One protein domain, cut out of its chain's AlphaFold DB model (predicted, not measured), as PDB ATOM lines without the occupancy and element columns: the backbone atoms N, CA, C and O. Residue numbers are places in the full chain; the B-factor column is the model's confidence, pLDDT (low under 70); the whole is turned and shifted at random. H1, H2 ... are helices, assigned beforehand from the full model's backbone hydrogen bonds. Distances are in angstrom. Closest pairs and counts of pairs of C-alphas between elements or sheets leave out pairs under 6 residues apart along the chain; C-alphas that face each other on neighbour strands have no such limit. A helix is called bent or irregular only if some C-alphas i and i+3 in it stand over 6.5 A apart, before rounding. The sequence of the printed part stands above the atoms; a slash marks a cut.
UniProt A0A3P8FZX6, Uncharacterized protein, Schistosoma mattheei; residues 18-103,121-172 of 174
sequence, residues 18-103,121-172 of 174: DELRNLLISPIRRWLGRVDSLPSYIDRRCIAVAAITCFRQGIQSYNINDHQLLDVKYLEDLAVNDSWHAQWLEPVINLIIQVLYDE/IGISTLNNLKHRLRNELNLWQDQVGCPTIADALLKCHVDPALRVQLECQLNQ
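This is residues 18 to 103 and 121 to 172 of the 174 residues of an uncharacterized protein of Schistosoma mattheei (UniProt A0A3P8FZX6). Four long helices, H1, H2, H5 and H7, run roughly side by side in an up-and-down bundle, in which H2 packs on each of the other three and H1 lies at one edge, where it meets mainly H2. H8 crosses one end of the bundle from the last turn of H7 to the early part of H5, with H4 and the short H3 beyond it, and H9 packs slantwise on the later part of H5. The printed part has 138 residues with nine named helices, H1 to H9 in order, and no named strand: all helix. It is compact, with a radius of gyration of the C-alphas of 15.1 A and spans of 48 by 36 by 25 A.

H1, residues 18 to 32, and H2, residues 41 to 57, form a helical hairpin: they touch at Ile 28 and Ala 51, C-alphas 5.7 A apart, at a shallow tilt of 17 degrees, opposite ways. H5, residues 83 to 100, is the hub, touching five helices. It touches H2 at Ala 48 and Ile 96, 5.6 A between C-alphas, at 23 degrees, opposite ways; with H1 it only just touches, with 3 pairs of C-alphas within 8 A. H7, residues 126 to 144, touches H2 at a shallow tilt of 10 degrees, the same way, closest at C-alphas 56 and 140, 5.8 A. H8, residues 147 to 157, is about perpendicular to H5, at 89 degrees, and touches its residues 85 to 90, with C-alphas 86 and 157 5.5 A apart. H4, residues 72 to 80, touches H8 at a steep tilt of 57 degrees, C-alphas 79 and 153 being 5.2 A apart. H9, residues 160 to 171, touches H5 at a steep tilt of 47 degrees, with C-alphas 97 and 166 5.8 A apart. H3, residues 66 to 69, and H4 touch only at the corner, and only just, with 3 pairs of C-alphas within 8 A; H6, residues 121 to 124, touches H2, closest at C-alphas 45 and 123, 6.7 A. Each O i to N i+4 pair is within hydrogen-bond range in H2, H4, H7, H8 and H9, against 9 of 11 in H1 and 12 of 14 in H5; H3 and H6 are too short for such a pair.

H1 begins at C-alpha 18, (216.610, 243.438, 219.327), and spans 20.5 A; it is irregular, but only just, with C-alphas 23 and 26 6.6 A apart. H2 spans 24.7 A, H7 26.9 A and H5 26.6 A; H5 is irregular, with C-alphas 87 and 90 7.7 A apart, and has a kink of 26 degrees near residue 90. H9 ends at C-alpha 171, (191.061, 224.851, 233.400).

The two C-alphas farthest apart, of Pro 39 and His 67, are 49.7 A apart. Residues 104 to 120 are not printed, and C-alphas 103 and 121 stand 17.9 A apart across the cut. Of the links printed whole, no link is long. The mean pLDDT of the printed part is 91.6, and residues 121 to 122 are under 70.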
ATOM      1  N   ASP A  18     217.254 242.239 219.866       90.25
ATOM      2  CA  ASP A  18     216.610 243.438 219.327       90.25
ATOM      3  C   ASP A  18     216.324 243.321 217.826       90.25
ATOM      4  O   ASP A  18     215.240 243.685 217.368       90.25
ATOM      5  N   GLU A  19     217.248 242.753 217.046       91.56
ATOM      6  CA  GLU A  19     217.002 242.438 215.633       91.56
ATOM      7  C   GLU A  19     215.849 241.445 215.478       91.56
ATOM      8  O   GLU A  19     214.958 241.657 214.653       91.56
ATOM      9  N   LEU A  20     215.813 240.399 216.308       91.31
ATOM     10  CA  LEU A  20     214.729 239.422 216.307       91.31
ATOM     11  C   LEU A  20     213.386 240.073 216.664       91.31
ATOM     12  O   LEU A  20     212.404 239.893 215.944       91.31
ATOM     13  N   ARG A  21     213.337 240.890 217.722       94.38
ATOM     14  CA  ARG A  21     212.141 241.653 218.110       94.38
ATOM     15  C   ARG A  21     211.650 242.530 216.965       94.38
ATOM     16  O   ARG A  21     210.463 242.495 216.648       94.38
ATOM     17  N   ASN A  22     212.549 243.243 216.290       93.50
ATOM     18  CA  ASN A  22     212.200 244.085 215.145       93.50
ATOM     19  C   ASN A  22     211.550 243.289 214.003       93.50
ATOM     20  O   ASN A  22     210.577 243.753 213.406       93.50
ATOM     21  N   LEU A  23     212.030 242.070 213.739       92.81
ATOM     22  CA  LEU A  23     211.430 241.172 212.750       92.81
ATOM     23  C   LEU A  23     210.050 240.650 213.183       92.81
ATOM     24  O   LEU A  23     209.191 240.421 212.331       92.81
ATOM     25  N   LEU A  24     209.814 240.493 214.489       93.38
ATOM     26  CA  LEU A  24     208.576 239.949 215.061       93.38
ATOM     27  C   LEU A  24     207.454 240.986 215.223       93.38
ATOM     28  O   LEU A  24     206.282 240.605 215.211       93.38
ATOM     29  N   ILE A  25     207.774 242.285 215.315       93.25
ATOM     30  CA  ILE A  25     206.771 243.357 215.474       93.25
ATOM     31  C   ILE A  25     205.714 243.300 214.368       93.25
ATOM     32  O   ILE A  25     204.517 243.369 214.647       93.25
ATOM     33  N   SER A  26     206.137 243.199 213.105       91.62
ATOM     34  CA  SER A  26     205.211 243.230 211.965       91.62
ATOM     35  C   SER A  26     204.267 242.012 211.940       91.62
ATOM     36  O   SER A  26     203.052 242.223 211.872       91.62
ATOM     37  N   PRO A  27     204.761 240.762 212.085       89.31
ATOM     38  CA  PRO A  27     203.913 239.588 212.281       89.31
ATOM     39  C   PRO A  27     202.921 239.732 213.438       89.31
ATOM     40  O   PRO A  27     201.721 239.601 213.215       89.31
ATOM     41  N   ILE A  28     203.382 240.071 214.649       91.69
ATOM     42  CA  ILE A  28     202.510 240.136 215.835       91.69
ATOM     43  C   ILE A  28     201.409 241.186 215.644       91.69
ATOM     44  O   ILE A  28     200.233 240.885 215.849       91.69
ATOM     45  N   ARG A  29     201.748 242.391 215.156       92.50
ATOM     46  CA  ARG A  29     200.747 243.429 214.835       92.50
ATOM     47  C   ARG A  29     199.721 242.940 213.832       92.50
ATOM     48  O   ARG A  29     198.531 243.202 213.983       92.50
ATOM     49  N   ARG A  30     200.184 242.261 212.784       88.44
ATOM     50  CA  ARG A  30     199.307 241.770 211.729       88.44
ATOM     51  C   ARG A  30     198.379 240.671 212.240       88.44
ATOM     52  O   ARG A  30     197.259 240.594 211.751       88.44
ATOM     53  N   TRP A  31     198.825 239.836 213.175       88.88
ATOM     54  CA  TRP A  31     198.027 238.747 213.743       88.88
ATOM     55  C   TRP A  31     196.947 239.313 214.663       88.88
ATOM     56  O   TRP A  31     195.766 239.054 214.443       88.88
ATOM     57  N   LEU A  32     197.342 240.189 215.591       89.94
ATOM     58  CA  LEU A  32     196.425 240.880 216.501       89.94
ATOM     59  C   LEU A  32     195.388 241.726 215.748       89.94
ATOM     60  O   LEU A  32     194.216 241.710 216.092       89.94
ATOM     61  N   GLY A  33     195.790 242.427 214.683       87.50
ATOM     62  CA  GLY A  33     194.885 243.292 213.919       87.50
ATOM     63  C   GLY A  33     193.963 242.576 212.926       87.50
ATOM     64  O   GLY A  33     193.180 243.246 212.258       87.50
ATOM     65  N   ARG A  34     194.084 241.252 212.749       82.44
ATOM     66  CA  ARG A  34     193.303 240.494 211.752       82.44
ATOM     67  C   ARG A  34     192.331 239.488 212.336       82.44
ATOM     68  O   ARG A  34     191.461 239.058 211.583       82.44
ATOM     69  N   VAL A  35     192.471 239.104 213.603       84.19
ATOM     70  CA  VAL A  35     191.672 238.019 214.191       84.19
ATOM     71  C   VAL A  35     190.168 238.232 213.979       84.19
ATOM     72  O   VAL A  35     189.511 237.349 213.441       84.19
ATOM     73  N   ASP A  36     189.664 239.438 214.251       81.88
ATOM     74  CA  ASP A  36     188.236 239.769 214.148       81.88
ATOM     75  C   ASP A  36     187.710 239.762 212.703       81.88
ATOM     76  O   ASP A  36     186.509 239.691 212.464       81.88
ATOM     77  N   SER A  37     188.608 239.853 211.717       83.38
ATOM     78  CA  SER A  37     188.249 239.846 210.295       83.38
ATOM     79  C   SER A  37     188.171 238.443 209.692       83.38
ATOM     80  O   SER A  37     187.758 238.296 208.541       83.38
ATOM     81  N   LEU A  38     188.601 237.417 210.433       83.44
ATOM     82  CA  LEU A  38     188.589 236.042 209.956       83.44
ATOM     83  C   LEU A  38     187.238 235.386 210.249       83.44
ATOM     84  O   LEU A  38     186.858 235.296 211.416       83.44
ATOM     85  N   PRO A  39     186.536 234.864 209.227       78.56
ATOM     86  CA  PRO A  39     185.235 234.228 209.426       78.56
ATOM     87  C   PRO A  39     185.366 232.863 210.117       78.56
ATOM     88  O   PRO A  39     184.546 232.499 210.950       78.56
ATOM     89  N   SER A  40     186.438 232.134 209.816       83.81
ATOM     90  CA  SER A  40     186.684 230.775 210.287       83.81
ATOM     91  C   SER A  40     187.284 230.753 211.696       83.81
ATOM     92  O   SER A  40     188.355 231.326 211.926       83.81
ATOM     93  N   TYR A  41     186.636 230.043 212.627       84.25
ATOM     94  CA  TYR A  41     187.156 229.858 213.990       84.25
ATOM     95  C   TYR A  41     188.530 229.174 213.980       84.25
ATOM     96  O   TYR A  41     189.421 229.534 214.748       84.25
ATOM     97  N   ILE A  42     188.754 228.215 213.076       85.69
ATOM     98  CA  ILE A  42     190.008 227.461 213.033       85.69
ATOM     99  C   ILE A  42     191.173 228.322 212.524       85.69
ATOM    100  O   ILE A  42     192.301 228.175 213.003       85.69
ATOM    101  N   ASP A  43     190.904 229.302 211.655       86.81
ATOM    102  CA  ASP A  43     191.902 230.300 211.254       86.81
ATOM    103  C   ASP A  43     192.247 231.239 212.417       86.81
ATOM    104  O   ASP A  43     193.424 231.536 212.647       86.81
ATOM    105  N   ARG A  44     191.246 231.669 213.201       89.75
ATOM    106  CA  ARG A  44     191.474 232.482 214.409       89.75
ATOM    107  C   ARG A  44     192.328 231.727 215.429       89.75
ATOM    108  O   ARG A  44     193.331 232.266 215.902       89.75
ATOM    109  N   ARG A  45     192.027 230.446 215.674       91.06
ATOM    110  CA  ARG A  45     192.840 229.542 216.513       91.06
ATOM    111  C   ARG A  45     194.285 229.428 216.013       91.06
ATOM    112  O   ARG A  45     195.215 229.527 216.818       91.06
ATOM    113  N   CYS A  46     194.498 229.278 214.700       89.25
ATOM    114  CA  CYS A  46     195.842 229.291 214.104       89.25
ATOM    115  C   CYS A  46     196.586 230.595 214.422       89.25
ATOM    116  O   CYS A  46     197.753 230.562 214.820       89.25
ATOM    117  N   ILE A  47     195.914 231.738 214.252       91.25
ATOM    118  CA  ILE A  47     196.486 233.061 214.515       91.25
ATOM    119  C   ILE A  47     196.864 233.223 215.989       91.25
ATOM    120  O   ILE A  47     197.956 233.717 216.264       91.25
ATOM    121  N   ALA A  48     196.027 232.775 216.927       93.56
ATOM    122  CA  ALA A  48     196.336 232.843 218.353       93.56
ATOM    123  C   ALA A  48     197.594 232.042 218.713       93.56
ATOM    124  O   ALA A  48     198.491 232.568 219.374       93.56
ATOM    125  N   VAL A  49     197.716 230.807 218.208       93.44
ATOM    126  CA  VAL A  49     198.920 229.986 218.419       93.44
ATOM    127  C   VAL A  49     200.147 230.633 217.770       93.44
ATOM    128  O   VAL A  49     201.202 230.722 218.396       93.44
ATOM    129  N   ALA A  50     200.023 231.149 216.547       92.06
ATOM    130  CA  ALA A  50     201.121 231.854 215.889       92.06
ATOM    131  C   ALA A  50     201.545 233.113 216.664       92.06
ATOM    132  O   ALA A  50     202.738 233.388 216.775       92.06
ATOM    133  N   ALA A  51     200.592 233.864 217.223       94.44
ATOM    134  CA  ALA A  51     200.858 235.074 217.992       94.44
ATOM    135  C   ALA A  51     201.640 234.773 219.276       94.44
ATOM    136  O   ALA A  51     202.676 235.404 219.491       94.44
ATOM    137  N   ILE A  52     201.219 233.786 220.082       95.38
ATOM    138  CA  ILE A  52     201.959 233.403 221.298       95.38
ATOM    139  C   ILE A  52     203.338 232.828 220.962       95.38
ATOM    140  O   ILE A  52     204.320 233.183 221.611       95.38
ATOM    141  N   THR A  53     203.457 232.021 219.902       93.31
ATOM    142  CA  THR A  53     204.758 231.503 219.466       93.31
ATOM    143  C   THR A  53     205.687 232.635 219.023       93.31
ATOM    144  O   THR A  53     206.842 232.654 219.443       93.31
ATOM    145  N   CYS A  54     205.213 233.597 218.222       92.69
ATOM    146  CA  CYS A  54     206.003 234.758 217.802       92.69
ATOM    147  C   CYS A  54     206.393 235.646 218.985       92.69
ATOM    148  O   CYS A  54     207.554 236.029 219.100       92.69
ATOM    149  N   PHE A  55     205.447 235.951 219.872       95.31
ATOM    150  CA  PHE A  55     205.702 236.713 221.091       95.31
ATOM    151  C   PHE A  55     206.813 236.074 221.926       95.31
ATOM    152  O   PHE A  55     207.756 236.760 222.325       95.31
ATOM    153  N   ARG A  56     206.740 234.753 222.108       94.56
ATOM    154  CA  ARG A  56     207.706 233.971 222.873       94.56
ATOM    155  C   ARG A  56     209.129 234.064 222.307       94.56
ATOM    156  O   ARG A  56     210.078 234.174 223.070       94.56
ATOM    157  N   GLN A  57     209.295 234.114 220.983       92.00
ATOM    158  CA  GLN A  57     210.626 234.262 220.372       92.00
ATOM    159  C   GLN A  57     211.318 235.594 220.713       92.00
ATOM    160  O   GLN A  57     212.541 235.661 220.688       92.00
ATOM    161  N   GLY A  58     210.571 236.656 221.027       92.00
ATOM    162  CA  GLY A  58     211.134 237.976 221.344       92.00
ATOM    163  C   GLY A  58     211.500 238.174 222.816       92.00
ATOM    164  O   GLY A  58     211.757 239.302 223.242       92.00
ATOM    165  N   ILE A  59     211.485 237.118 223.622       93.38
ATOM    166  CA  ILE A  59     211.667 237.213 225.069       93.38
ATOM    167  C   ILE A  59     213.135 237.224 225.450       93.38
ATOM    168  O   ILE A  59     213.952 236.497 224.891       93.38
ATOM    169  N   GLN A  60     213.453 238.046 226.448       90.56
ATOM    170  CA  GLN A  60     214.718 237.936 227.156       90.56
ATOM    171  C   GLN A  60     214.575 236.944 228.303       90.56
ATOM    172  O   GLN A  60     213.602 236.996 229.055       90.56
ATOM    173  N   SER A  61     215.550 236.052 228.433       89.69
ATOM    174  CA  SER A  61     215.634 235.167 229.587       89.69
ATOM    175  C   SER A  61     216.296 235.903 230.745       89.69
ATOM    176  O   SER A  61     217.335 236.546 230.567       89.69
ATOM    177  N   TYR A  62     215.698 235.815 231.926       88.62
ATOM    178  CA  TYR A  62     216.201 236.451 233.129       88.62
ATOM    179  C   TYR A  62     216.969 235.443 233.977       88.62
ATOM    180  O   TYR A  62     216.448 234.398 234.355       88.62
ATOM    181  N   ASN A  63     218.212 235.782 234.313       87.06
ATOM    182  CA  ASN A  63     219.055 234.956 235.170       87.06
ATOM    183  C   ASN A  63     219.113 235.597 236.562       87.06
ATOM    184  O   ASN A  63     219.919 236.494 236.813       87.06
ATOM    185  N   ILE A  64     218.181 235.196 237.429       88.62
ATOM    186  CA  ILE A  64     217.936 235.799 238.745       88.62
ATOM    187  C   ILE A  64     218.275 234.773 239.830       88.62
ATOM    188  O   ILE A  64     217.944 233.599 239.690       88.62
ATOM    189  N   ASN A  65     218.937 235.202 240.907       91.38
ATOM    190  CA  ASN A  65     219.243 234.321 242.040       91.38
ATOM    191  C   ASN A  65     218.094 234.257 243.065       91.38
ATOM    192  O   ASN A  65     217.212 235.115 243.089       91.38
ATOM    193  N   ASP A  66     218.147 233.275 243.967       90.12
ATOM    194  CA  ASP A  66     217.093 233.038 244.964       90.12
ATOM    195  C   ASP A  66     216.803 234.255 245.856       90.12
ATOM    196  O   ASP A  66     215.654 234.502 246.208       90.12
ATOM    197  N   HIS A  67     217.816 235.059 246.202       90.44
ATOM    198  CA  HIS A  67     217.611 236.260 247.019       90.44
ATOM    199  C   HIS A  67     216.820 237.337 246.276       90.44
ATOM    200  O   HIS A  67     215.934 237.958 246.856       90.44
ATOM    201  N   GLN A  68     217.117 237.538 244.995       89.88
ATOM    202  CA  GLN A  68     216.405 238.485 244.140       89.88
ATOM    203  C   GLN A  68     214.975 238.021 243.826       89.88
ATOM    204  O   GLN A  68     214.088 238.857 243.694       89.88
ATOM    205  N   LEU A  69     214.722 236.708 243.754       90.50
ATOM    206  CA  LEU A  69     213.366 236.162 243.598       90.50
ATOM    207  C   LEU A  69     212.462 236.429 244.812       90.50
ATOM    208  O   LEU A  69     211.241 236.407 244.679       90.50
ATOM    209  N   LEU A  70     213.047 236.668 245.988       91.88
ATOM    210  CA  LEU A  70     212.316 237.027 247.207       91.88
ATOM    211  C   LEU A  70     212.111 238.543 247.352       91.88
ATOM    212  O   LEU A  70     211.324 238.976 248.195       91.88
ATOM    213  N   ASP A  71     212.801 239.351 246.547       94.25
ATOM    214  CA  ASP A  71     212.681 240.805 246.560       94.25
ATOM    215  C   ASP A  71     211.565 241.253 245.607       94.25
ATOM    216  O   ASP A  71     211.752 241.415 244.401       94.25
ATOM    217  N   VAL A  72     210.377 241.468 246.177       92.56
ATOM    218  CA  VAL A  72     209.182 241.902 245.436       92.56
ATOM    219  C   VAL A  72     209.435 243.197 244.670       92.56
ATOM    220  O   VAL A  72     209.032 243.306 243.516       92.56
ATOM    221  N   LYS A  73     210.140 244.158 245.276       94.25
ATOM    222  CA  LYS A  73     210.389 245.453 244.642       94.25
ATOM    223  C   LYS A  73     211.317 245.301 243.442       94.25
ATOM    224  O   LYS A  73     211.073 245.897 242.400       94.25
ATOM    225  N   TYR A  74     212.351 244.471 243.570       94.88
ATOM    226  CA  TYR A  74     213.230 244.152 242.449       94.88
ATOM    227  C   TYR A  74     212.460 243.513 241.282       94.88
ATOM    228  O   TYR A  74     212.680 243.887 240.131       94.88
ATOM    229  N   LEU A  75     211.541 242.583 241.562       94.62
ATOM    230  CA  LEU A  75     210.718 241.943 240.531       94.62
ATOM    231  C   LEU A  75     209.732 242.918 239.872       94.62
ATOM    232  O   LEU A  75     209.544 242.855 238.658       94.62
ATOM    233  N   GLU A  76     209.130 243.822 240.645       94.12
ATOM    234  CA  GLU A  76     208.269 244.893 240.127       94.12
ATOM    235  C   GLU A  76     209.055 245.847 239.222       94.12
ATOM    236  O   GLU A  76     208.650 246.085 238.085       94.12
ATOM    237  N   ASP A  77     210.211 246.333 239.683       95.00
ATOM    238  CA  ASP A  77     211.083 247.219 238.907       95.00
ATOM    239  C   ASP A  77     211.544 246.529 237.612       95.00
ATOM    240  O   ASP A  77     211.560 247.138 236.541       95.00
ATOM    241  N   LEU A  78     211.883 245.239 237.675       94.38
ATOM    242  CA  LEU A  78     212.244 244.446 236.502       94.38
ATOM    243  C   LEU A  78     211.078 244.339 235.515       94.38
ATOM    244  O   LEU A  78     211.270 244.586 234.325       94.38
ATOM    245  N   ALA A  79     209.877 244.009 235.997       94.94
ATOM    246  CA  ALA A  79     208.703 243.860 235.150       94.94
ATOM    247  C   ALA A  79     208.327 245.183 234.468       94.94
ATOM    248  O   ALA A  79     208.118 245.195 233.255       94.94
ATOM    249  N   VAL A  80     208.320 246.300 235.202       95.62
ATOM    250  CA  VAL A  80     208.008 247.640 234.667       95.62
ATOM    251  C   VAL A  80     208.977 248.053 233.555       95.62
ATOM    252  O   VAL A  80     208.573 248.717 232.600       95.62
ATOM    253  N   ASN A  81     210.242 247.638 233.642       94.75
ATOM    254  CA  ASN A  81     211.265 247.954 232.645       94.75
ATOM    255  C   ASN A  81     211.286 246.988 231.439       94.75
ATOM    256  O   ASN A  81     212.063 247.199 230.504       94.75
ATOM    257  N   ASP A  82     210.442 245.952 231.412       94.88
ATOM    258  CA  ASP A  82     210.326 245.046 230.267       94.88
ATOM    259  C   ASP A  82     209.369 245.598 229.203       94.88
ATOM    260  O   ASP A  82     208.158 245.360 229.216       94.88
ATOM    261  N   SER A  83     209.931 246.302 228.221       94.88
ATOM    262  CA  SER A  83     209.155 246.888 227.126       94.88
ATOM    263  C   SER A  83     208.505 245.857 226.197       94.88
ATOM    264  O   SER A  83     207.520 246.174 225.534       94.88
ATOM    265  N   TRP A  84     209.049 244.637 226.096       96.25
ATOM    266  CA  TRP A  84     208.501 243.609 225.206       96.25
ATOM    267  C   TRP A  84     207.208 243.034 225.777       96.25
ATOM    268  O   TRP A  84     206.200 242.962 225.072       96.25
ATOM    269  N   HIS A  85     207.215 242.683 227.064       97.12
ATOM    270  CA  HIS A  85     206.014 242.222 227.758       97.12
ATOM    271  C   HIS A  85     204.992 243.350 227.912       97.12
ATOM    272  O   HIS A  85     203.819 243.113 227.630       97.12
ATOM    273  N   ALA A  86     205.428 244.576 228.226       96.75
ATOM    274  CA  ALA A  86     204.542 245.740 228.301       96.75
ATOM    275  C   ALA A  86     203.769 245.987 226.997       96.75
ATOM    276  O   ALA A  86     202.615 246.406 227.017       96.75
ATOM    277  N   GLN A  87     204.398 245.728 225.848       96.56
ATOM    278  CA  GLN A  87     203.774 245.977 224.554       96.56
ATOM    279  C   GLN A  87     202.851 244.841 224.093       96.56
ATOM    280  O   GLN A  87     201.863 245.105 223.408       96.56
ATOM    281  N   TRP A  88     203.188 243.584 224.396       97.31
ATOM    282  CA  TRP A  88     202.580 242.436 223.713       97.31
ATOM    283  C   TRP A  88     201.854 241.446 224.611       97.31
ATOM    284  O   TRP A  88     200.998 240.728 224.095       97.31
ATOM    285  N   LEU A  89     202.158 241.387 225.910       97.38
ATOM    286  CA  LEU A  89     201.653 240.314 226.766       97.38
ATOM    287  C   LEU A  89     200.123 240.348 226.867       97.38
ATOM    288  O   LEU A  89     199.474 239.375 226.496       97.38
ATOM    289  N   GLU A  90     199.534 241.467 227.290       97.81
ATOM    290  CA  GLU A  90     198.075 241.579 227.403       97.81
ATOM    291  C   GLU A  90     197.340 241.401 226.063       97.81
ATOM    292  O   GLU A  90     196.416 240.591 226.023       97.81
ATOM    293  N   PRO A  91     197.745 242.039 224.944       97.12
ATOM    294  CA  PRO A  91     197.109 241.799 223.649       97.12
ATOM    295  C   PRO A  91     197.121 240.330 223.215       97.12
ATOM    296  O   PRO A  91     196.125 239.834 222.689       97.12
ATOM    297  N   VAL A  92     198.231 239.621 223.442       97.31
ATOM    298  CA  VAL A  92     198.341 238.193 223.120       97.31
ATOM    299  C   VAL A  92     197.445 237.361 224.036       97.31
ATOM    300  O   VAL A  92     196.757 236.467 223.550       97.31
ATOM    301  N   ILE A  93     197.396 237.666 225.334       97.31
ATOM    302  CA  ILE A  93     196.504 236.988 226.286       97.31
ATOM    303  C   ILE A  93     195.036 237.217 225.917       97.31
ATOM    304  O   ILE A  93     194.259 236.268 225.897       97.31
ATOM    305  N   ASN A  94     194.665 238.441 225.548       96.38
ATOM    306  CA  ASN A  94     193.313 238.767 225.112       96.38
ATOM    307  C   ASN A  94     192.924 237.988 223.845       96.38
ATOM    308  O   ASN A  94     191.856 237.386 223.798       96.38
ATOM    309  N   LEU A  95     193.820 237.907 222.855       95.50
ATOM    310  CA  LEU A  95     193.621 237.085 221.657       95.50
ATOM    311  C   LEU A  95     193.419 235.599 222.003       95.50
ATOM    312  O   LEU A  95     192.544 234.943 221.440       95.50
ATOM    313  N   ILE A  96     194.210 235.060 222.934       95.88
ATOM    314  CA  ILE A  96     194.052 233.678 223.401       95.88
ATOM    315  C   ILE A  96     192.666 233.471 224.021       95.88
ATOM    316  O   ILE A  96     191.999 232.487 223.712       95.88
ATOM    317  N   ILE A  97     192.226 234.394 224.876       95.19
ATOM    318  CA  ILE A  97     190.909 234.333 225.513       95.19
ATOM    319  C   ILE A  97     189.804 234.367 224.453       95.19
ATOM    320  O   ILE A  97     188.914 233.522 224.486       95.19
ATOM    321  N   GLN A  98     189.885 235.279 223.480       92.94
ATOM    322  CA  GLN A  98     188.906 235.392 222.393       92.94
ATOM    323  C   GLN A  98     188.702 234.061 221.658       92.94
ATOM    324  O   GLN A  98     187.570 233.608 221.530       92.94
ATOM    325  N   VAL A  99     189.783 233.384 221.248       92.62
ATOM    326  CA  VAL A  99     189.668 232.116 220.498       92.62
ATOM    327  C   VAL A  99     189.256 230.918 221.355       92.62
ATOM    328  O   VAL A  99     188.878 229.880 220.817       92.62
ATOM    329  N   LEU A 100     189.351 231.033 222.683       92.31
ATOM    330  CA  LEU A 100     188.804 230.044 223.615       92.31
ATOM    331  C   LEU A 100     187.288 230.201 223.782       92.31
ATOM    332  O   LEU A 100     186.617 229.219 224.086       92.31
ATOM    333  N   TYR A 101     186.763 231.408 223.557       89.56
ATOM    334  CA  TYR A 101     185.328 231.699 223.524       89.56
ATOM    335  C   TYR A 101     184.698 231.543 222.136       89.56
ATOM    336  O   TYR A 101     183.482 231.672 222.023       89.56
ATOM    337  N   ASP A 102     185.490 231.276 221.092       85.00
ATOM    338  CA  ASP A 102     184.958 230.994 219.761       85.00
ATOM    339  C   ASP A 102     183.990 229.807 219.830       85.00
ATOM    340  O   ASP A 102     184.387 228.681 220.148       85.00
ATOM    341  N   GLU A 103     182.722 230.060 219.499       71.31
ATOM    342  CA  GLU A 103     181.753 228.996 219.285       71.31
ATOM    343  C   GLU A 103     182.242 228.137 218.115       71.31
ATOM    344  O   GLU A 103     182.578 228.646 217.040       71.31
ATOM    345  N   ILE A 121     196.047 219.135 213.638       64.44
ATOM    346  CA  ILE A 121     195.260 218.312 214.586       64.44
ATOM    347  C   ILE A 121     195.308 218.889 216.014       64.44
ATOM    348  O   ILE A 121     194.345 218.806 216.770       64.44
ATOM    349  N   GLY A 122     196.421 219.534 216.376       68.56
ATOM    350  CA  GLY A 122     196.626 220.155 217.684       68.56
ATOM    351  C   GLY A 122     195.769 221.390 217.993       68.56
ATOM    352  O   GLY A 122     195.920 221.923 219.085       68.56
ATOM    353  N   ILE A 123     194.914 221.862 217.080       80.06
ATOM    354  CA  ILE A 123     194.007 223.008 217.306       80.06
ATOM    355  C   ILE A 123     192.586 222.791 216.757       80.06
ATOM    356  O   ILE A 123     191.755 223.697 216.835       80.06
ATOM    357  N   SER A 124     192.307 221.618 216.180       77.56
ATOM    358  CA  SER A 124     191.029 221.334 215.519       77.56
ATOM    359  C   SER A 124     189.856 221.283 216.495       77.56
ATOM    360  O   SER A 124     188.778 221.759 216.169       77.56
ATOM    361  N   THR A 125     190.075 220.779 217.709       83.81
ATOM    362  CA  THR A 125     189.084 220.770 218.793       83.81
ATOM    363  C   THR A 125     189.456 221.778 219.875       83.81
ATOM    364  O   THR A 125     190.643 222.073 220.072       83.81
ATOM    365  N   LEU A 126     188.464 222.269 220.622       86.25
ATOM    366  CA  LEU A 126     188.697 223.147 221.770       86.25
ATOM    367  C   LEU A 126     189.648 222.516 222.804       86.25
ATOM    368  O   LEU A 126     190.575 223.177 223.270       86.25
ATOM    369  N   ASN A 127     189.498 221.226 223.115       87.44
ATOM    370  CA  ASN A 127     190.420 220.512 224.008       87.44
ATOM    371  C   ASN A 127     191.869 220.499 223.505       87.44
ATOM    372  O   ASN A 127     192.797 220.764 224.279       87.44
ATOM    373  N   ASN A 128     192.078 220.214 222.216       87.12
ATOM    374  CA  ASN A 128     193.416 220.211 221.628       87.12
ATOM    375  C   ASN A 128     194.017 221.620 221.656       87.12
ATOM    376  O   ASN A 128     195.174 221.782 222.050       87.12
ATOM    377  N   LEU A 129     193.211 222.638 221.337       90.81
ATOM    378  CA  LEU A 129     193.600 224.040 221.437       90.81
ATOM    379  C   LEU A 129     194.012 224.409 222.868       90.81
ATOM    380  O   LEU A 129     195.109 224.931 223.060       90.81
ATOM    381  N   LYS A 130     193.185 224.095 223.877       93.00
ATOM    382  CA  LYS A 130     193.500 224.329 225.298       93.00
ATOM    383  C   LYS A 130     194.832 223.681 225.669       93.00
ATOM    384  O   LYS A 130     195.689 224.331 226.260       93.00
ATOM    385  N   HIS A 131     195.048 222.419 225.296       91.75
ATOM    386  CA  HIS A 131     196.318 221.732 225.545       91.75
ATOM    387  C   HIS A 131     197.501 222.426 224.850       91.75
ATOM    388  O   HIS A 131     198.537 222.655 225.474       91.75
ATOM    389  N   ARG A 132     197.349 222.820 223.580       93.00
ATOM    390  CA  ARG A 132     198.401 223.527 222.842       93.00
ATOM    391  C   ARG A 132     198.738 224.880 223.469       93.00
ATOM    392  O   ARG A 132     199.917 225.190 223.611       93.00
ATOM    393  N   LEU A 133     197.735 225.660 223.861       95.12
ATOM    394  CA  LEU A 133     197.922 226.968 224.488       95.12
ATOM    395  C   LEU A 133     198.579 226.857 225.865       95.12
ATOM    396  O   LEU A 133     199.521 227.598 226.133       95.12
ATOM    397  N   ARG A 134     198.162 225.892 226.701       95.25
ATOM    398  CA  ARG A 134     198.848 225.596 227.974       95.25
ATOM    399  C   ARG A 134     200.328 225.295 227.741       95.25
ATOM    400  O   ARG A 134     201.174 225.830 228.445       95.25
ATOM    401  N   ASN A 135     200.650 224.505 226.717       94.75
ATOM    402  CA  ASN A 135     202.043 224.204 226.391       94.75
ATOM    403  C   ASN A 135     202.831 225.445 225.953       94.75
ATOM    404  O   ASN A 135     203.955 225.623 226.407       94.75
ATOM    405  N   GLU A 136     202.274 226.318 225.108       95.12
ATOM    406  CA  GLU A 136     202.971 227.557 224.723       95.12
ATOM    407  C   GLU A 136     203.159 228.512 225.912       95.12
ATOM    408  O   GLU A 136     204.210 229.143 226.010       95.12
ATOM    409  N   LEU A 137     202.193 228.582 226.835       95.06
ATOM    410  CA  LEU A 137     202.305 229.375 228.064       95.06
ATOM    411  C   LEU A 137     203.349 228.797 229.029       95.06
ATOM    412  O   LEU A 137     204.132 229.557 229.589       95.06
ATOM    413  N   ASN A 138     203.430 227.476 229.176       94.62
ATOM    414  CA  ASN A 138     204.481 226.840 229.976       94.62
ATOM    415  C   ASN A 138     205.866 227.091 229.362       94.62
ATOM    416  O   ASN A 138     206.783 227.518 230.052       94.62
ATOM    417  N   LEU A 139     206.004 226.934 228.040       94.88
ATOM    418  CA  LEU A 139     207.252 227.252 227.337       94.88
ATOM    419  C   LEU A 139     207.631 228.730 227.475       94.88
ATOM    420  O   LEU A 139     208.813 229.064 227.517       94.88
ATOM    421  N   TRP A 140     206.643 229.620 227.505       95.69
ATOM    422  CA  TRP A 140     206.848 231.036 227.784       95.69
ATOM    423  C   TRP A 140     207.397 231.257 229.204       95.69
ATOM    424  O   TRP A 140     208.414 231.936 229.355       95.69
ATOM    425  N   GLN A 141     206.784 230.636 230.217       94.56
ATOM    426  CA  GLN A 141     207.233 230.690 231.615       94.56
ATOM    427  C   GLN A 141     208.661 230.156 231.791       94.56
ATOM    428  O   GLN A 141     209.481 230.779 232.468       94.56
ATOM    429  N   ASP A 142     208.984 229.042 231.136       92.38
ATOM    430  CA  ASP A 142     210.326 228.457 231.172       92.38
ATOM    431  C   ASP A 142     211.364 229.391 230.532       92.38
ATOM    432  O   ASP A 142     212.490 229.509 231.015       92.38
ATOM    433  N   GLN A 143     210.998 230.095 229.456       93.12
ATOM    434  CA  GLN A 143     211.916 230.990 228.752       93.12
ATOM    435  C   GLN A 143     212.218 232.285 229.498       93.12
ATOM    436  O   GLN A 143     213.368 232.733 229.471       93.12
ATOM    437  N   VAL A 144     211.229 232.883 230.171       93.25
ATOM    438  CA  VAL A 144     211.493 234.055 231.023       93.25
ATOM    439  C   VAL A 144     212.402 233.691 232.200       93.25
ATOM    440  O   VAL A 144     213.128 234.550 232.686       93.25
ATOM    441  N   GLY A 145     212.444 232.418 232.599       88.50
ATOM    442  CA  GLY A 145     213.459 231.853 233.488       88.50
ATOM    443  C   GLY A 145     212.862 231.111 234.677       88.50
ATOM    444  O   GLY A 145     213.392 230.078 235.079       88.50
ATOM    445  N   CYS A 146     211.749 231.599 235.232       86.31
ATOM    446  CA  CYS A 146     211.011 230.879 236.267       86.31
ATOM    447  C   CYS A 146     209.556 231.374 236.421       86.31
ATOM    448  O   CYS A 146     209.228 232.494 236.008       86.31
ATOM    449  N   PRO A 147     208.689 230.588 237.092       91.62
ATOM    450  CA  PRO A 147     207.292 230.955 237.329       91.62
ATOM    451  C   PRO A 147     207.100 232.264 238.105       91.62
ATOM    452  O   PRO A 147     206.166 233.005 237.821       91.62
ATOM    453  N   THR A 148     207.983 232.583 239.057       93.06
ATOM    454  CA  THR A 148     207.885 233.813 239.864       93.06
ATOM    455  C   THR A 148     208.044 235.071 239.010       93.06
ATOM    456  O   THR A 148     207.325 236.050 239.198       93.06
ATOM    457  N   ILE A 149     208.956 235.044 238.035       93.94
ATOM    458  CA  ILE A 149     209.168 236.158 237.099       93.94
ATOM    459  C   ILE A 149     207.979 236.272 236.148       93.94
ATOM    460  O   ILE A 149     207.479 237.370 235.914       93.94
ATOM    461  N   ALA A 150     207.497 235.140 235.631       95.31
ATOM    462  CA  ALA A 150     206.312 235.113 234.785       95.31
ATOM    463  C   ALA A 150     205.082 235.703 235.498       95.31
ATOM    464  O   ALA A 150     204.346 236.493 234.910       95.31
ATOM    465  N   ASP A 151     204.884 235.366 236.774       95.44
ATOM    466  CA  ASP A 151     203.819 235.925 237.609       95.44
ATOM    467  C   ASP A 151     203.988 237.437 237.829       95.44
ATOM    468  O   ASP A 151     203.018 238.182 237.694       95.44
ATOM    469  N   ALA A 152     205.212 237.916 238.082       95.94
ATOM    470  CA  ALA A 152     205.492 239.351 238.184       95.94
ATOM    471  C   ALA A 152     205.163 240.098 236.877       95.94
ATOM    472  O   ALA A 152     204.496 241.134 236.907       95.94
ATOM    473  N   LEU A 153     205.550 239.545 235.722       97.19
ATOM    474  CA  LEU A 153     205.238 240.106 234.403       97.19
ATOM    475  C   LEU A 153     203.727 240.120 234.127       97.19
ATOM    476  O   LEU A 153     203.203 241.131 233.662       97.19
ATOM    477  N   LEU A 154     203.013 239.038 234.454       96.62
ATOM    478  CA  LEU A 154     201.553 238.960 234.329       96.62
ATOM    479  C   LEU A 154     200.846 239.970 235.236       96.62
ATOM    480  O   LEU A 154     199.900 240.622 234.806       96.62
ATOM    481  N   LYS A 155     201.290 240.113 236.486       96.50
ATOM    482  CA  LYS A 155     200.732 241.086 237.436       96.50
ATOM    483  C   LYS A 155     200.968 242.526 236.998       96.50
ATOM    484  O   LYS A 155     200.096 243.358 237.230       96.50
ATOM    485  N   CYS A 156     202.125 242.799 236.400       97.31
ATOM    486  CA  CYS A 156     202.504 244.130 235.947       97.31
ATOM    487  C   CYS A 156     201.750 244.549 234.680       97.31
ATOM    488  O   CYS A 156     201.315 245.694 234.584       97.31
ATOM    489  N   HIS A 157     201.604 243.636 233.715       97.75
ATOM    490  CA  HIS A 157     201.206 243.997 232.350       97.75
ATOM    491  C   HIS A 157     199.851 243.460 231.905       97.75
ATOM    492  O   HIS A 157     199.472 243.754 230.781       97.75
ATOM    493  N   VAL A 158     199.150 242.660 232.719       97.81
ATOM    494  CA  VAL A 158     197.857 242.065 232.338       97.81
ATOM    495  C   VAL A 158     196.781 242.343 233.380       97.81
ATOM    496  O   VAL A 158     196.928 242.015 234.568       97.81
ATOM    497  N   ASP A 159     195.649 242.870 232.910       97.44
ATOM    498  CA  ASP A 159     194.463 243.103 233.729       97.44
ATOM    499  C   ASP A 159     194.089 241.851 234.567       97.44
ATOM    500  O   ASP A 159     194.052 240.724 234.049       97.44
ATOM    501  N   PRO A 160     193.828 242.001 235.884       96.56
ATOM    502  CA  PRO A 160     193.442 240.889 236.751       96.56
ATOM    503  C   PRO A 160     192.262 240.054 236.233       96.56
ATOM    504  O   PRO A 160     192.270 238.834 236.391       96.56
ATOM    505  N   ALA A 161     191.263 240.676 235.605       97.06
ATOM    506  CA  ALA A 161     190.098 239.981 235.073       97.06
ATOM    507  C   ALA A 161     190.467 239.082 233.889       97.06
ATOM    508  O   ALA A 161     189.977 237.955 233.813       97.06
ATOM    509  N   LEU A 162     191.370 239.528 233.008       97.12
ATOM    510  CA  LEU A 162     191.856 238.712 231.890       97.12
ATOM    511  C   LEU A 162     192.630 237.489 232.389       97.12
ATOM    512  O   LEU A 162     192.462 236.393 231.860       97.12
ATOM    513  N   ARG A 163     193.421 237.640 233.457       96.38
ATOM    514  CA  ARG A 163     194.134 236.512 234.082       96.38
ATOM    515  C   ARG A 163     193.169 235.450 234.609       96.38
ATOM    516  O   ARG A 163     193.347 234.271 234.315       96.38
ATOM    517  N   VAL A 164     192.118 235.873 235.313       95.75
ATOM    518  CA  VAL A 164     191.072 234.966 235.816       95.75
ATOM    519  C   VAL A 164     190.320 234.295 234.667       95.75
ATOM    520  O   VAL A 164     190.088 233.088 234.716       95.75
ATOM    521  N   GLN A 165     189.961 235.043 233.619       95.44
ATOM    522  CA  GLN A 165     189.289 234.489 232.440       95.44
ATOM    523  C   GLN A 165     190.148 233.431 231.748       95.44
ATOM    524  O   GLN A 165     189.651 232.341 231.465       95.44
ATOM    525  N   LEU A 166     191.431 233.723 231.522       95.75
ATOM    526  CA  LEU A 166     192.370 232.781 230.924       95.75
ATOM    527  C   LEU A 166     192.475 231.501 231.756       95.75
ATOM    528  O   LEU A 166     192.358 230.409 231.207       95.75
ATOM    529  N   GLU A 167     192.665 231.627 233.070       94.12
ATOM    530  CA  GLU A 167     192.762 230.480 233.973       94.12
ATOM    531  C   GLU A 167     191.477 229.644 233.951       94.12
ATOM    532  O   GLU A 167     191.531 228.424 233.814       94.12
ATOM    533  N   CYS A 168     190.315 230.295 234.019       92.81
ATOM    534  CA  CYS A 168     189.021 229.628 233.951       92.81
ATOM    535  C   CYS A 168     188.849 228.875 232.627       92.81
ATOM    536  O   CYS A 168     188.539 227.687 232.642       92.81
ATOM    537  N   GLN A 169     189.091 229.524 231.485       92.56
ATOM    538  CA  GLN A 169     188.940 228.898 230.170       92.56
ATOM    539  C   GLN A 169     189.929 227.753 229.960       92.56
ATOM    540  O   GLN A 169     189.563 226.682 229.471       92.56
ATOM    541  N   LEU A 170     191.179 227.938 230.381       91.50
ATOM    542  CA  LEU A 170     192.180 226.891 230.293       91.50
ATOM    543  C   LEU A 170     191.958 225.779 231.310       91.50
ATOM    544  O   LEU A 170     192.483 224.714 231.065       91.50
ATOM    545  N   ASN A 171     191.229 225.932 232.412       88.31
ATOM    546  CA  ASN A 171     191.061 224.851 233.400       88.31
ATOM    547  C   ASN A 171     189.671 224.212 233.401       88.31
ATOM    548  O   ASN A 171     189.491 223.166 234.020       88.31
ATOM    549  N   GLN A 172     188.710 224.779 232.672       80.56
ATOM    550  CA  GLN A 172     187.435 224.127 232.395       80.56
ATOM    551  C   GLN A 172     187.680 222.825 231.626       80.56
ATOM    552  O   GLN A 172     188.035 222.843 230.440       80.56
TER     553      GLN A 172